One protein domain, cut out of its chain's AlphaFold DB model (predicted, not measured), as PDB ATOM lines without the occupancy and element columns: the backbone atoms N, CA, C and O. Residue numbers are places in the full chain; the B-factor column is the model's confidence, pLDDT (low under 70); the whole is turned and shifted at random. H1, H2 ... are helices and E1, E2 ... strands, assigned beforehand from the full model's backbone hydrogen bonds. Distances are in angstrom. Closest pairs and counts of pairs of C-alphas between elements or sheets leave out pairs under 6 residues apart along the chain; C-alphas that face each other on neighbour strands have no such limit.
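What this domain is: This is residues 33 to 145 of the 149 residues of an uncharacterized protein of Alphaproteobacteria bacterium (UniProt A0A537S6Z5). A strongly twisted sheet of six strands curls round the helix H2, with H3 over E1 at one edge and H1 near the other edge, by E5 and E6. The helices cover one face of the sheet and leave the other bare: two layers. The 113 printed residues hold H1, H2, H3, then E1 to E6, a mixed class; the sheet's order is E1 E2 E3 E4 E5 E6, antiparallel throughout. The whole is compact, with a radius of gyration of the C-alphas of 13.0 A and spans of 37 by 31 by 23 A.

Where its parts are: The strands are E1, residues 78 to 83, E2, 86 to 91, E3, 98 to 103, E4, 106 to 113, 17.7 A long, E5, 121 to 125, and E6, 131 to 135, which ends at C-alpha 135 (86.570, 371.427, 6.984). H1, residues 33 to 40, begins at C-alpha 33 (86.530, 362.905, 15.465). H2, residues 42 to 55, is 19.9 A long, and H3, residues 64 to 74, 15.3 A.

How they stand to each other: E1 to E6 form a meander, each strand the antiparallel neighbour of the one before. N 81 and O 88 of the hairpin E1 and E2 are 2.9 A apart, N 87 and O 100 of E2 and E3 2.9 A, N 101 and O 111 of E3 and E4 2.9 A, N 112 and O 122 of E4 and E5 2.8 A, and N 123 and O 133 of E5 and E6 2.8 A. E4 bends by 62 degrees at residue 109. H2 touches H3 at a steep tilt of 51 degrees, opposite ways; their closest C-alphas, Val 47 and Leu 74, are 6.4 A apart. H3 runs along E1, at 25 degrees on the local plane. H1 is on the sheet at a height of 8.3 A. In H1, H2 and H3 every O i to N i+4 pair is within hydrogen-bond range.

The domain as a whole: The farthest C-alphas, Ala 65 and Thr 140, are 36.8 A apart. The printed part has no cut, and no link is long. Mean pLDDT of the printed part is 80.4; residues 33 to 34, 115 to 134, 136 to 141 and 143 to 145 are under 70.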
ATOM      1  N   LYS A  33      85.287 362.784  16.234       65.62
ATOM      2  CA  LYS A  33      86.530 362.905  15.465       65.62
ATOM      3  C   LYS A  33      86.985 364.361  15.406       65.62
ATOM      4  O   LYS A  33      88.174 364.631  15.537       65.62
ATOM      5  N   LEU A  34      86.045 365.298  15.290       65.06
ATOM      6  CA  LEU A  34      86.333 366.736  15.273       65.06
ATOM      7  C   LEU A  34      86.830 367.215  16.624       65.06
ATOM      8  O   LEU A  34      87.770 367.999  16.689       65.06
ATOM      9  N   ILE A  35      86.219 366.717  17.700       71.19
ATOM     10  CA  ILE A  35      86.649 367.019  19.066       71.19
ATOM     11  C   ILE A  35      88.085 366.535  19.278       71.19
ATOM     12  O   ILE A  35      88.900 367.286  19.801       71.19
ATOM     13  N   ALA A  36      88.416 365.314  18.845       76.12
ATOM     14  CA  ALA A  36      89.771 364.779  18.967       76.12
ATOM     15  C   ALA A  36      90.796 365.629  18.196       76.12
ATOM     16  O   ALA A  36      91.814 366.021  18.762       76.12
ATOM     17  N   VAL A  37      90.491 365.976  16.942       74.69
ATOM     18  CA  VAL A  37      91.360 366.804  16.091       74.69
ATOM     19  C   VAL A  37      91.528 368.220  16.656       74.69
ATOM     20  O   VAL A  37      92.637 368.747  16.705       74.69
ATOM     21  N   ALA A  38      90.450 368.844  17.132       76.00
ATOM     22  CA  ALA A  38      90.510 370.178  17.723       76.00
ATOM     23  C   ALA A  38      91.210 370.186  19.093       76.00
ATOM     24  O   ALA A  38      91.903 371.148  19.415       76.00
ATOM     25  N   ASN A  39      91.077 369.114  19.883       79.31
ATOM     26  CA  ASN A  39      91.813 368.953  21.138       79.31
ATOM     27  C   ASN A  39      93.317 368.794  20.902       79.31
ATOM     28  O   ASN A  39      94.105 369.375  21.643       79.31
ATOM     29  N   GLU A  40      93.719 368.067  19.858       82.38
ATOM     30  CA  GLU A  40      95.127 367.943  19.467       82.38
ATOM     31  C   GLU A  40      95.749 369.311  19.136       82.38
ATOM     32  O   GLU A  40      96.874 369.602  19.541       82.38
ATOM     33  N   ALA A  41      94.996 370.187  18.465       82.12
ATOM     34  CA  ALA A  41      95.428 371.539  18.103       82.12
ATOM     35  C   ALA A  41      95.104 372.615  19.163       82.12
ATOM     36  O   ALA A  41      95.328 373.803  18.917       82.12
ATOM     37  N   ARG A  42      94.585 372.242  20.342       84.50
ATOM     38  CA  ARG A  42      94.002 373.181  21.322       84.50
ATOM     39  C   ARG A  42      94.955 374.302  21.734       84.50
ATOM     40  O   ARG A  42      94.527 375.452  21.809       84.50
ATOM     41  N   GLN A  43      96.228 373.987  21.974       89.25
ATOM     42  CA  GLN A  43      97.223 374.991  22.362       89.25
ATOM     43  C   GLN A  43      97.491 375.989  21.226       89.25
ATOM     44  O   GLN A  43      97.486 377.196  21.451       89.25
ATOM     45  N   VAL A  44      97.630 375.503  19.990       89.38
ATOM     46  CA  VAL A  44      97.827 376.358  18.808       89.38
ATOM     47  C   VAL A  44      96.620 377.259  18.582       89.38
ATOM     48  O   VAL A  44      96.774 378.463  18.395       89.38
ATOM     49  N   ILE A  45      95.415 376.700  18.684       85.88
ATOM     50  CA  ILE A  45      94.155 377.445  18.625       85.88
ATOM     51  C   ILE A  45      94.130 378.567  19.670       85.88
ATOM     52  O   ILE A  45      93.794 379.707  19.343       85.88
ATOM     53  N   ALA A  46      94.486 378.259  20.920       87.56
ATOM     54  CA  ALA A  46      94.478 379.223  22.012       87.56
ATOM     55  C   ALA A  46      95.469 380.372  21.768       87.56
ATOM     56  O   ALA A  46      95.093 381.538  21.909       87.56
ATOM     57  N   VAL A  47      96.695 380.063  21.342       91.88
ATOM     58  CA  VAL A  47      97.734 381.071  21.088       91.88
ATOM     59  C   VAL A  47      97.410 381.930  19.866       91.88
ATOM     60  O   VAL A  47      97.534 383.151  19.935       91.88
ATOM     61  N   VAL A  48      96.913 381.341  18.774       89.69
ATOM     62  CA  VAL A  48      96.470 382.107  17.596       89.69
ATOM     63  C   VAL A  48      95.316 383.045  17.962       89.69
ATOM     64  O   VAL A  48      95.330 384.213  17.575       89.69
ATOM     65  N   ASN A  49      94.348 382.580  18.761       86.06
ATOM     66  CA  ASN A  49      93.262 383.429  19.256       86.06
ATOM     67  C   ASN A  49      93.788 384.575  20.136       86.06
ATOM     68  O   ASN A  49      93.345 385.713  19.981       86.06
ATOM     69  N   TRP A  50      94.733 384.304  21.042       90.12
ATOM     70  CA  TRP A  50      95.370 385.334  21.870       90.12
ATOM     71  C   TRP A  50      96.078 386.388  21.012       90.12
ATOM     72  O   TRP A  50      95.828 387.587  21.176       90.12
ATOM     73  N   PHE A  51      96.894 385.943  20.054       91.75
ATOM     74  CA  PHE A  51      97.634 386.820  19.149       91.75
ATOM     75  C   PHE A  51      96.656 387.703  18.372       91.75
ATOM     76  O   PHE A  51      96.819 388.919  18.290       91.75
ATOM     77  N   TYR A  52      95.562 387.108  17.899       87.69
ATOM     78  CA  TYR A  52      94.506 387.819  17.202       87.69
ATOM     79  C   TYR A  52      93.794 388.866  18.067       87.69
ATOM     80  O   TYR A  52      93.536 389.983  17.612       87.69
ATOM     81  N   VAL A  53      93.455 388.540  19.318       88.25
ATOM     82  CA  VAL A  53      92.825 389.495  20.245       88.25
ATOM     83  C   VAL A  53      93.730 390.707  20.466       88.25
ATOM     84  O   VAL A  53      93.233 391.836  20.479       88.25
ATOM     85  N   ARG A  54      95.043 390.476  20.577       90.81
ATOM     86  CA  ARG A  54      96.057 391.510  20.800       90.81
ATOM     87  C   ARG A  54      96.322 392.369  19.563       90.81
ATOM     88  O   ARG A  54      96.302 393.592  19.660       90.81
ATOM     89  N   HIS A  55      96.548 391.739  18.413       90.00
ATOM     90  CA  HIS A  55      97.076 392.393  17.207       90.00
ATOM     91  C   HIS A  55      96.021 392.648  16.124       90.00
ATOM     92  O   HIS A  55      96.290 393.327  15.139       90.00
ATOM     93  N   ARG A  56      94.806 392.107  16.290       89.25
ATOM     94  CA  ARG A  56      93.718 392.119  15.290       89.25
ATOM     95  C   ARG A  56      94.092 391.477  13.944       89.25
ATOM     96  O   ARG A  56      93.404 391.701  12.951       89.25
ATOM     97  N   ALA A  57      95.117 390.629  13.940       90.44
ATOM     98  CA  ALA A  57      95.615 389.855  12.807       90.44
ATOM     99  C   ALA A  57      96.121 388.487  13.295       90.44
ATOM    100  O   ALA A  57      96.517 388.372  14.451       90.44
ATOM    101  N   CYS A  58      96.091 387.452  12.453       91.75
ATOM    102  CA  CYS A  58      96.793 386.198  12.729       91.75
ATOM    103  C   CYS A  58      98.306 386.373  12.448       91.75
ATOM    104  O   CYS A  58      98.645 387.125  11.526       91.75
ATOM    105  N   PRO A  59      99.203 385.662  13.165       93.44
ATOM    106  CA  PRO A  59     100.652 385.741  12.944       93.44
ATOM    107  C   PRO A  59     101.028 385.415  11.498       93.44
ATOM    108  O   PRO A  59     100.579 384.401  10.981       93.44
ATOM    109  N   GLN A  60     101.849 386.211  10.827       94.19
ATOM    110  CA  GLN A  60     102.238 385.987   9.431       94.19
ATOM    111  C   GLN A  60     103.485 385.092   9.324       94.19
ATOM    112  O   GLN A  60     104.545 385.503   9.794       94.19
ATOM    113  N   PRO A  61     103.437 383.932   8.626       93.44
ATOM    114  CA  PRO A  61     104.611 383.078   8.434       93.44
ATOM    115  C   PRO A  61     105.792 383.790   7.777       93.44
ATOM    116  O   PRO A  61     106.944 383.533   8.099       93.44
ATOM    117  N   SER A  62     105.522 384.738   6.880       92.25
ATOM    118  CA  SER A  62     106.569 385.524   6.221       92.25
ATOM    119  C   SER A  62     107.253 386.547   7.137       92.25
ATOM    120  O   SER A  62     108.247 387.150   6.732       92.25
ATOM    121  N   ARG A  63     106.749 386.770   8.358       94.19
ATOM    122  CA  ARG A  63     107.302 387.724   9.325       94.19
ATOM    123  C   ARG A  63     107.962 386.974  10.477       94.19
ATOM    124  O   ARG A  63     107.303 386.569  11.427       94.19
ATOM    125  N   ALA A  64     109.289 386.860  10.418       93.62
ATOM    126  CA  ALA A  64     110.079 386.104  11.394       93.62
ATOM    127  C   ALA A  64     109.817 386.508  12.858       93.62
ATOM    128  O   ALA A  64     109.744 385.644  13.723       93.62
ATOM    129  N   ALA A  65     109.617 387.801  13.137       95.62
ATOM    130  CA  ALA A  65     109.305 388.275  14.486       95.62
ATOM    131  C   ALA A  65     107.948 387.762  15.004       95.62
ATOM    132  O   ALA A  65     107.839 387.396  16.169       95.62
ATOM    133  N   GLU A  66     106.930 387.693  14.141       95.69
ATOM    134  CA  GLU A  66     105.604 387.185  14.520       95.69
ATOM    135  C   GLU A  66     105.623 385.660  14.701       95.69
ATOM    136  O   GLU A  66     104.946 385.146  15.588       95.69
ATOM    137  N   LEU A  67     106.428 384.936  13.912       94.44
ATOM    138  CA  LEU A  67     106.653 383.502  14.123       94.44
ATOM    139  C   LEU A  67     107.392 383.211  15.431       94.44
ATOM    140  O   LEU A  67     106.995 382.298  16.149       94.44
ATOM    141  N   ALA A  68     108.413 384.000  15.766       94.69
ATOM    142  CA  ALA A  68     109.121 383.864  17.036       94.69
ATOM    143  C   ALA A  68     108.209 384.178  18.237       94.69
ATOM    144  O   ALA A  68     108.270 383.492  19.255       94.69
ATOM    145  N   GLU A  69     107.328 385.182  18.124       95.75
ATOM    146  CA  GLU A  69     106.311 385.462  19.148       95.75
ATOM    147  C   GLU A  69     105.312 384.303  19.272       95.75
ATOM    148  O   GLU A  69     105.010 383.880  20.387       95.75
ATOM    149  N   LEU A  70     104.836 383.753  18.148       94.81
ATOM    150  CA  LEU A  70     103.962 382.578  18.132       94.81
ATOM    151  C   LEU A  70     104.615 381.385  18.847       94.81
ATOM    152  O   LEU A  70     103.998 380.809  19.739       94.81
ATOM    153  N   GLU A  71     105.853 381.038  18.490       95.81
ATOM    154  CA  GLU A  71     106.607 379.940  19.109       95.81
ATOM    155  C   GLU A  71     106.814 380.163  20.611       95.81
ATOM    156  O   GLU A  71     106.497 379.289  21.417       95.81
ATOM    157  N   GLY A  72     107.237 381.366  21.011       96.31
ATOM    158  CA  GLY A  72     107.439 381.703  22.420       96.31
ATOM    159  C   GLY A  72     106.162 381.620  23.264       96.31
ATOM    160  O   GLY A  72     106.227 381.273  24.441       96.31
ATOM    161  N   GLN A  73     104.994 381.907  22.682       96.19
ATOM    162  CA  GLN A  73     103.702 381.792  23.373       96.19
ATOM    163  C   GLN A  73     103.141 380.367  23.387       96.19
ATOM    164  O   GLN A  73     102.376 380.024  24.289       96.19
ATOM    165  N   LEU A  74     103.502 379.526  22.413       94.44
ATOM    166  CA  LEU A  74     103.190 378.094  22.464       94.44
ATOM    167  C   LEU A  74     103.887 377.427  23.653       94.44
ATOM    168  O   LEU A  74     103.272 376.585  24.310       94.44
ATOM    169  N   GLY A  75     105.101 377.885  23.967       92.94
ATOM    170  CA  GLY A  75     105.877 377.462  25.124       92.94
ATOM    171  C   GLY A  75     106.708 376.208  24.865       92.94
ATOM    172  O   GLY A  75     106.810 375.712  23.742       92.94
ATOM    173  N   ASP A  76     107.319 375.704  25.934       91.00
ATOM    174  CA  ASP A  76     108.245 374.576  25.860       91.00
ATOM    175  C   ASP A  76     107.585 373.324  25.266       91.00
ATOM    176  O   ASP A  76     106.438 372.980  25.560       91.00
ATOM    177  N   GLY A  77     108.340 372.606  24.432       90.50
ATOM    178  CA  GLY A  77     107.854 371.401  23.761       90.50
ATOM    179  C   GLY A  77     107.062 371.663  22.482       90.50
ATOM    180  O   GLY A  77     106.542 370.708  21.898       90.50
ATOM    181  N   PHE A  78     106.999 372.915  22.033       94.56
ATOM    182  CA  PHE A  78     106.576 373.277  20.688       94.56
ATOM    183  C   PHE A  78     107.756 373.792  19.866       94.56
ATOM    184  O   PHE A  78     108.696 374.369  20.401       94.56
ATOM    185  N   SER A  79     107.687 373.573  18.558       94.88
ATOM    186  CA  SER A  79     108.596 374.154  17.575       94.88
ATOM    187  C   SER A  79     107.808 374.698  16.394       94.88
ATOM    188  O   SER A  79     106.833 374.068  15.961       94.88
ATOM    189  N   VAL A  80     108.249 375.829  15.846       95.69
ATOM    190  CA  VAL A  80     107.634 376.456  14.670       95.69
ATOM    191  C   VAL A  80     108.675 376.628  13.569       95.69
ATOM    192  O   VAL A  80     109.610 377.412  13.690       95.69
ATOM    193  N   GLU A  81     108.500 375.920  12.456       93.94
ATOM    194  CA  GLU A  81     109.438 375.936  11.331       93.94
ATOM    195  C   GLU A  81     108.787 376.517  10.072       93.94
ATOM    196  O   GLU A  81     107.711 376.095   9.653       93.94
ATOM    197  N   LEU A  82     109.447 377.474   9.417       93.62
ATOM    198  CA  LEU A  82     108.972 378.013   8.144       93.62
ATOM    199  C   LEU A  82     109.204 377.006   7.002       93.62
ATOM    200  O   LEU A  82     110.337 376.664   6.681       93.62
ATOM    201  N   GLN A  83     108.131 376.610   6.320       90.50
ATOM    202  CA  GLN A  83     108.140 375.731   5.150       90.50
ATOM    203  C   GLN A  83     107.504 376.441   3.946       90.50
ATOM    204  O   GLN A  83     106.308 376.331   3.648       90.50
ATOM    205  N   GLY A  84     108.324 377.222   3.239       88.94
ATOM    206  CA  GLY A  84     107.880 378.047   2.117       88.94
ATOM    207  C   GLY A  84     106.928 379.149   2.580       88.94
ATOM    208  O   GLY A  84     107.348 380.103   3.225       88.94
ATOM    209  N   ARG A  85     105.639 379.033   2.241       89.56
ATOM    210  CA  ARG A  85     104.593 379.982   2.676       89.56
ATOM    211  C   ARG A  85     103.858 379.558   3.950       89.56
ATOM    212  O   ARG A  85     103.009 380.304   4.426       89.56
ATOM    213  N   PHE A  86     104.128 378.356   4.447       91.25
ATOM    214  CA  PHE A  86     103.476 377.772   5.616       91.25
ATOM    215  C   PHE A  86     104.429 377.791   6.807       91.25
ATOM    216  O   PHE A  86     105.637 377.746   6.609       91.25
ATOM    217  N   ALA A  87     103.901 377.790   8.025       93.75
ATOM    218  CA  ALA A  87     104.675 377.425   9.208       93.75
ATOM    219  C   ALA A  87     104.242 376.030   9.672       93.75
ATOM    220  O   ALA A  87     103.060 375.815   9.924       93.75
ATOM    221  N   ALA A  88     105.165 375.080   9.750       93.50
ATOM    222  CA  ALA A  88     104.930 373.788  10.371       93.50
ATOM    223  C   ALA A  88     105.076 373.934  11.888       93.50
ATOM    224  O   ALA A  88     106.117 374.353  12.386       93.50
ATOM    225  N   ILE A  89     104.015 373.613  12.616       93.62
ATOM    226  CA  ILE A  89     103.955 373.669  14.071       93.62
ATOM    227  C   ILE A  89     103.942 372.238  14.584       93.62
ATOM    228  O   ILE A  89     103.028 371.471  14.281       93.62
ATOM    229  N   ARG A  90     104.942 371.883  15.385       91.94
ATOM    230  CA  ARG A  90     105.038 370.572  16.023       91.94
ATOM    231  C   ARG A  90     105.019 370.750  17.530       91.94
ATOM    232  O   ARG A  90     105.700 371.620  18.051       91.94
ATOM    233  N   GLY A  91     104.242 369.924  18.220       90.25
ATOM    234  CA  GLY A  91     104.198 369.866  19.679       90.25
ATOM    235  C   GLY A  91     104.406 368.439  20.171       90.25
ATOM    236  O   GLY A  91     104.035 367.490  19.483       90.25
ATOM    237  N   ILE A  92     104.953 368.263  21.375       84.75
ATOM    238  CA  ILE A  92     105.151 366.930  21.982       84.75
ATOM    239  C   ILE A  92     103.821 366.166  22.133       84.75
ATOM    240  O   ILE A  92     103.789 364.944  22.028       84.75
ATOM    241  N   SER A  93     102.713 366.878  22.350       75.38
ATOM    242  CA  SER A  93     101.372 366.296  22.483       75.38
ATOM    243  C   SER A  93     100.671 366.013  21.148       75.38
ATOM    244  O   SER A  93      99.515 365.593  21.154       75.38
ATOM    245  N   MET A  94     101.317 366.288  20.010       83.12
ATOM    246  CA  MET A  94     100.720 366.168  18.679       83.12
ATOM    247  C   MET A  94     101.167 364.880  17.986       83.12
ATOM    248  O   MET A  94     102.326 364.477  18.054       83.12
ATOM    249  N   SER A  95     100.240 364.240  17.276       80.94
ATOM    250  CA  SER A  95     100.506 363.034  16.484       80.94
ATOM    251  C   SER A  95     101.202 363.334  15.152       80.94
ATOM    252  O   SER A  95     101.838 362.451  14.574       80.94
ATOM    253  N   ALA A  96     101.084 364.569  14.657       82.12
ATOM    254  CA  ALA A  96     101.695 365.052  13.425       82.12
ATOM    255  C   ALA A  96     101.929 366.569  13.483       82.12
ATOM    256  O   ALA A  96     101.367 367.260  14.334       82.12
ATOM    257  N   ASP A  97     102.740 367.073  12.554       87.00
ATOM    258  CA  ASP A  97     102.951 368.509  12.383       87.00
ATOM    259  C   ASP A  97     101.685 369.155  11.826       87.00
ATOM    260  O   ASP A  97     101.028 368.606  10.943       87.00
ATOM    261  N   TRP A  98     101.376 370.353  12.295       87.62
ATOM    262  CA  TRP A  98     100.293 371.155  11.760       87.62
ATOM    263  C   TRP A  98     100.841 372.253  10.864       87.62
ATOM    264  O   TRP A  98     101.640 373.079  11.289       87.62
ATOM    265  N   LEU A  99     100.383 372.303   9.620       89.31
ATOM    266  CA  LEU A  99     100.691 373.394   8.712       89.31
ATOM    267  C   LEU A  99      99.781 374.570   9.022       89.31
ATOM    268  O   LEU A  99      98.561 374.449   8.979       89.31
ATOM    269  N   TYR A 100     100.379 375.713   9.294       90.81
ATOM    270  CA  TYR A 100      99.711 376.973   9.542       90.81
ATOM    271  C   TYR A 100      99.938 377.935   8.374       90.81
ATOM    272  O   TYR A 100     101.038 378.031   7.822       90.81
ATOM    273  N   TYR A 101      98.896 378.672   8.000       89.38
ATOM    274  CA  TYR A 101      98.958 379.717   6.983       89.38
ATOM    275  C   TYR A 101      98.059 380.892   7.338       89.38
ATOM    276  O   TYR A 101      96.950 380.718   7.838       89.38
ATOM    277  N   THR A 102      98.494 382.083   6.956       90.19
ATOM    278  CA  THR A 102      97.649 383.269   6.811       90.19
ATOM    279  C   THR A 102      98.070 383.996   5.545       90.19
ATOM    280  O   THR A 102      99.232 383.949   5.133       90.19
ATOM    281  N   SER A 103      97.104 384.637   4.898       86.50
ATOM    282  CA  SER A 103      97.378 385.463   3.731       86.50
ATOM    283  C   SER A 103      97.728 386.878   4.188       86.50
ATOM    284  O   SER A 103      96.961 387.460   4.957       86.50
ATOM    285  N   PRO A 104      98.784 387.510   3.648       86.25
ATOM    286  CA  PRO A 104      99.027 388.933   3.871       86.25
ATOM    287  C   PRO A 104      97.865 389.827   3.408       86.25
ATOM    288  O   PRO A 104      97.668 390.906   3.955       86.25
ATOM    289  N   ALA A 105      97.087 389.379   2.414       87.88
ATOM    290  CA  ALA A 105      95.915 390.101   1.910       87.88
ATOM    291  C   ALA A 105      94.667 389.932   2.796       87.88
ATOM    292  O   ALA A 105      93.741 390.733   2.710       87.88
ATOM    293  N   HIS A 106      94.645 388.891   3.633       86.94
ATOM    294  CA  HIS A 106      93.562 388.603   4.574       86.94
ATOM    295  C   HIS A 106      94.156 388.269   5.946       86.94
ATOM    296  O   HIS A 106      94.053 387.124   6.395       86.94
ATOM    297  N   PRO A 107      94.818 389.240   6.607       86.62
ATOM    298  CA  PRO A 107      95.483 389.009   7.886       86.62
ATOM    299  C   PRO A 107      94.495 388.619   8.993       86.62
ATOM    300  O   PRO A 107      94.898 388.124  10.038       86.62
ATOM    301  N   GLU A 108      93.196 388.813   8.775       82.75
ATOM    302  CA  GLU A 108      92.103 388.397   9.643       82.75
ATOM    303  C   GLU A 108      91.641 386.950   9.442       82.75
ATOM    304  O   GLU A 108      90.597 386.574   9.980       82.75
ATOM    305  N   LYS A 109      92.362 386.150   8.652       83.31
ATOM    306  CA  LYS A 109      92.044 384.745   8.388       83.31
ATOM    307  C   LYS A 109      93.302 383.903   8.476       83.31
ATOM    308  O   LYS A 109      94.337 384.256   7.920       83.31
ATOM    309  N   CYS A 110      93.188 382.752   9.117       86.38
ATOM    310  CA  CYS A 110      94.264 381.785   9.176       86.38
ATOM    311  C   CYS A 110      93.719 380.364   9.080       86.38
ATOM    312  O   CYS A 110      92.558 380.094   9.374       86.38
ATOM    313  N   THR A 111      94.561 379.445   8.640       85.75
ATOM    314  CA  THR A 111      94.172 378.057   8.422       85.75
ATOM    315  C   THR A 111      95.225 377.136   9.003       85.75
ATOM    316  O   THR A 111      96.416 377.451   8.953       85.75
ATOM    317  N   LEU A 112      94.774 376.013   9.557       84.94
ATOM    318  CA  LEU A 112      95.597 375.001  10.193       84.94
ATOM    319  C   LEU A 112      95.245 373.611   9.622       84.94
ATOM    320  O   LEU A 112      94.098 373.179   9.677       84.94
ATOM    321  N   TRP A 113      96.216 372.885   9.071       82.25
ATOM    322  CA  TRP A 113      96.022 371.554   8.468       82.25
ATOM    323  C   TRP A 113      96.923 370.513   9.129       82.25
ATOM    324  O   TRP A 113      98.075 370.824   9.401       82.25
ATOM    325  N   ARG A 114      96.466 369.267   9.329       74.81
ATOM    326  CA  ARG A 114      97.337 368.188   9.850       74.81
ATOM    327  C   ARG A 114      98.339 367.640   8.831       74.81
ATOM    328  O   ARG A 114      99.359 367.109   9.248       74.81
ATOM    329  N   LYS A 115      98.065 367.692   7.514       64.56
ATOM    330  CA  LYS A 115      99.036 367.289   6.473       64.56
ATOM    331  C   LYS A 115      98.584 367.550   5.029       64.56
ATOM    332  O   LYS A 115      97.407 367.734   4.746       64.56
ATOM    333  N   LEU A 116      99.569 367.515   4.125       50.53
ATOM    334  CA  LEU A 116      99.476 367.556   2.660       50.53
ATOM    335  C   LEU A 116      98.633 366.398   2.082       50.53
ATOM    336  O   LEU A 116      99.163 365.318   1.829       50.53
ATOM    337  N   GLY A 117      97.360 366.667   1.790       48.31
ATOM    338  CA  GLY A 117      96.527 365.870   0.881       48.31
ATOM    339  C   GLY A 117      95.262 365.305   1.526       48.31
ATOM    340  O   GLY A 117      95.372 364.539   2.468       48.31
ATOM    341  N   TRP A 118      94.097 365.693   0.980       47.06
ATOM    342  CA  TRP A 118      92.728 365.149   1.155       47.06
ATOM    343  C   TRP A 118      92.226 364.819   2.583       47.06
ATOM    344  O   TRP A 118      91.120 364.311   2.729       47.06
ATOM    345  N   ASP A 119      92.992 365.157   3.617       56.97
ATOM    346  CA  ASP A 119      92.690 364.948   5.031       56.97
ATOM    347  C   ASP A 119      92.191 366.243   5.705       56.97
ATOM    348  O   ASP A 119      92.494 367.351   5.246       56.97
ATOM    349  N   PRO A 120      91.430 366.124   6.809       57.81
ATOM    350  CA  PRO A 120      90.677 367.227   7.393       57.81
ATOM    351  C   PRO A 120      91.515 368.443   7.810       57.81
ATOM    352  O   PRO A 120      92.610 368.324   8.369       57.81
ATOM    353  N   ALA A 121      90.937 369.627   7.609       61.09
ATOM    354  CA  ALA A 121      91.503 370.922   7.955       61.09
ATOM    355  C   ALA A 121      90.732 371.588   9.102       61.09
ATOM    356  O   ALA A 121      89.504 371.557   9.177       61.09
ATOM    357  N   LEU A 122      91.460 372.273   9.979       58.03
ATOM    358  CA  LEU A 122      90.893 373.247  10.900       58.03
ATOM    359  C   LEU A 122      91.042 374.627  10.272       58.03
ATOM    360  O   LEU A 122      92.132 375.192  10.196       58.03
ATOM    361  N   ILE A 123      89.938 375.191   9.807       61.66
ATOM    362  CA  ILE A 123      89.939 376.515   9.207       61.66
ATOM    363  C   ILE A 123      89.497 377.521  10.254       61.66
ATOM    364  O   ILE A 123      88.390 377.457  10.778       61.66
ATOM    365  N   TRP A 124      90.339 378.501  10.559       54.56
ATOM    366  CA  TRP A 124      89.876 379.632  11.341       54.56
ATOM    367  C   TRP A 124      89.271 380.675  10.416       54.56
ATOM    368  O   TRP A 124      89.946 381.264   9.566       54.56
ATOM    369  N   ARG A 125      87.974 380.937  10.581       61.62
ATOM    370  CA  ARG A 125      87.300 382.005   9.846       61.62
ATOM    371  C   ARG A 125      86.622 382.940  10.818       61.62
ATOM    372  O   ARG A 125      85.763 382.572  11.618       61.62
ATOM    373  N   ARG A 126      86.957 384.221  10.708       48.00
ATOM    374  CA  ARG A 126      86.217 385.259  11.405       48.00
ATOM    375  C   ARG A 126      84.878 385.499  10.707       48.00
ATOM    376  O   ARG A 126      84.789 386.315   9.800       48.00
ATOM    377  N   HIS A 127      83.821 384.861  11.199       44.91
ATOM    378  CA  HIS A 127      82.483 385.453  11.153       44.91
ATOM    379  C   HIS A 127      82.047 385.770  12.590       44.91
ATOM    380  O   HIS A 127      82.048 384.887  13.444       44.91
ATOM    381  N   ASN A 128      81.738 387.042  12.872       41.16
ATOM    382  CA  ASN A 128      81.214 387.536  14.157       41.16
ATOM    383  C   ASN A 128      82.040 387.195  15.419       41.16
ATOM    384  O   ASN A 128      81.496 386.701  16.399       41.16
ATOM    385  N   GLY A 129      83.348 387.484  15.422       49.72
ATOM    386  CA  GLY A 129      84.190 387.381  16.631       49.72
ATOM    387  C   GLY A 129      85.363 386.404  16.542       49.72
ATOM    388  O   GLY A 129      86.210 386.417  17.425       49.72
ATOM    389  N   GLY A 130      85.465 385.644  15.446       56.59
ATOM    390  CA  GLY A 130      86.523 384.650  15.252       56.59
ATOM    391  C   GLY A 130      86.082 383.299  15.792       56.59
ATOM    392  O   GLY A 130      85.960 383.132  16.999       56.59
ATOM    393  N   HIS A 131      85.813 382.339  14.911       65.00
ATOM    394  CA  HIS A 131      85.527 380.972  15.325       65.00
ATOM    395  C   HIS A 131      86.261 379.986  14.415       65.00
ATOM    396  O   HIS A 131      86.472 380.237  13.229       65.00
ATOM    397  N   TRP A 132      86.685 378.864  14.993       66.50
ATOM    398  CA  TRP A 132      87.253 377.761  14.229       66.50
ATOM    399  C   TRP A 132      86.108 376.963  13.595       66.50
ATOM    400  O   TRP A 132      85.181 376.530  14.287       66.50
ATOM    401  N   THR A 133      86.161 376.789  12.278       69.44
ATOM    402  CA  THR A 133      85.367 375.815  11.535       69.44
ATOM    403  C   THR A 133      86.241 374.617  11.189       69.44
ATOM    404  O   THR A 133      87.443 374.719  10.963       69.44
ATOM    405  N   PHE A 134      85.640 373.441  11.200       69.31
ATOM    406  CA  PHE A 134      86.256 372.235  10.687       69.31
ATOM    407  C   PHE A 134      85.819 372.047   9.241       69.31
ATOM    408  O   PHE A 134      84.616 372.032   8.964       69.31
ATOM    409  N   ASP A 135      86.788 371.874   8.351       70.12
ATOM    410  CA  ASP A 135      86.570 371.427   6.984       70.12
ATOM    411  C   ASP A 135      87.015 369.958   6.879       70.12
ATOM    412  O   ASP A 135      88.204 369.663   7.021       70.12
ATOM    413  N   PRO A 136      86.080 369.018   6.670       62.81
ATOM    414  CA  PRO A 136      86.401 367.600   6.560       62.81
ATOM    415  C   PRO A 136      87.271 367.242   5.356       62.81
ATOM    416  O   PRO A 136      87.855 366.162   5.365       62.81
ATOM    417  N   GLY A 137      87.361 368.096   4.330       62.62
ATOM    418  CA  GLY A 137      88.109 367.791   3.105       62.62
ATOM    419  C   GLY A 137      87.461 366.719   2.215       62.62
ATOM    420  O   GLY A 137      88.003 366.392   1.164       62.62
ATOM    421  N   ASP A 138      86.288 366.202   2.594       61.44
ATOM    422  CA  ASP A 138      85.525 365.164   1.880       61.44
ATOM    423  C   ASP A 138      84.423 365.736   0.963       61.44
ATOM    424  O   ASP A 138      83.601 364.998   0.418       61.44
ATOM    425  N   GLY A 139      84.396 367.063   0.793       58.81
ATOM    426  CA  GLY A 139      83.389 367.784   0.012       58.81
ATOM    427  C   GLY A 139      82.080 368.060   0.760       58.81
ATOM    428  O   GLY A 139      81.181 368.679   0.188       58.81
ATOM    429  N   THR A 140      81.948 367.638   2.022       64.12
ATOM    430  CA  THR A 140      80.806 368.015   2.864       64.12
ATOM    431  C   THR A 140      80.971 369.416   3.465       64.12
ATOM    432  O   THR A 140      82.044 370.014   3.441       64.12
ATOM    433  N   ALA A 141      79.870 369.988   3.965       69.44
ATOM    434  CA  ALA A 141      79.866 371.349   4.493       69.44
ATOM    435  C   ALA A 141      80.715 371.494   5.769       69.44
ATOM    436  O   ALA A 141      80.691 370.629   6.651       69.44
ATOM    437  N   GLU A 142      81.384 372.643   5.892       70.62
ATOM    438  CA  GLU A 142      82.129 373.037   7.088       70.62
ATOM    439  C   GLU A 142      81.246 373.067   8.338       70.62
ATOM    440  O   GLU A 142      80.069 373.440   8.294       70.62
ATOM    441  N   ARG A 143      81.832 372.709   9.484       68.44
ATOM    442  CA  ARG A 143      81.112 372.599  10.760       68.44
ATOM    443  C   ARG A 143      81.750 373.479  11.836       68.44
ATOM    444  O   ARG A 143      82.971 373.467  11.969       68.44
ATOM    445  N   PRO A 144      80.973 374.228  12.635       66.88
ATOM    446  CA  PRO A 144      81.528 375.003  13.738       66.88
ATOM    447  C   PRO A 144      82.094 374.076  14.819       66.88
ATOM    448  O   PRO A 144      81.483 373.061  15.155       66.88
ATOM    449  N   ILE A 145      83.232 374.449  15.401       64.56
ATOM    450  CA  ILE A 145      83.848 373.696  16.496       64.56
ATOM    451  C   ILE A 145      83.447 374.330  17.824       64.56
ATOM    452  O   ILE A 145      83.709 375.507  18.072       64.56
TER     453      ILE A 145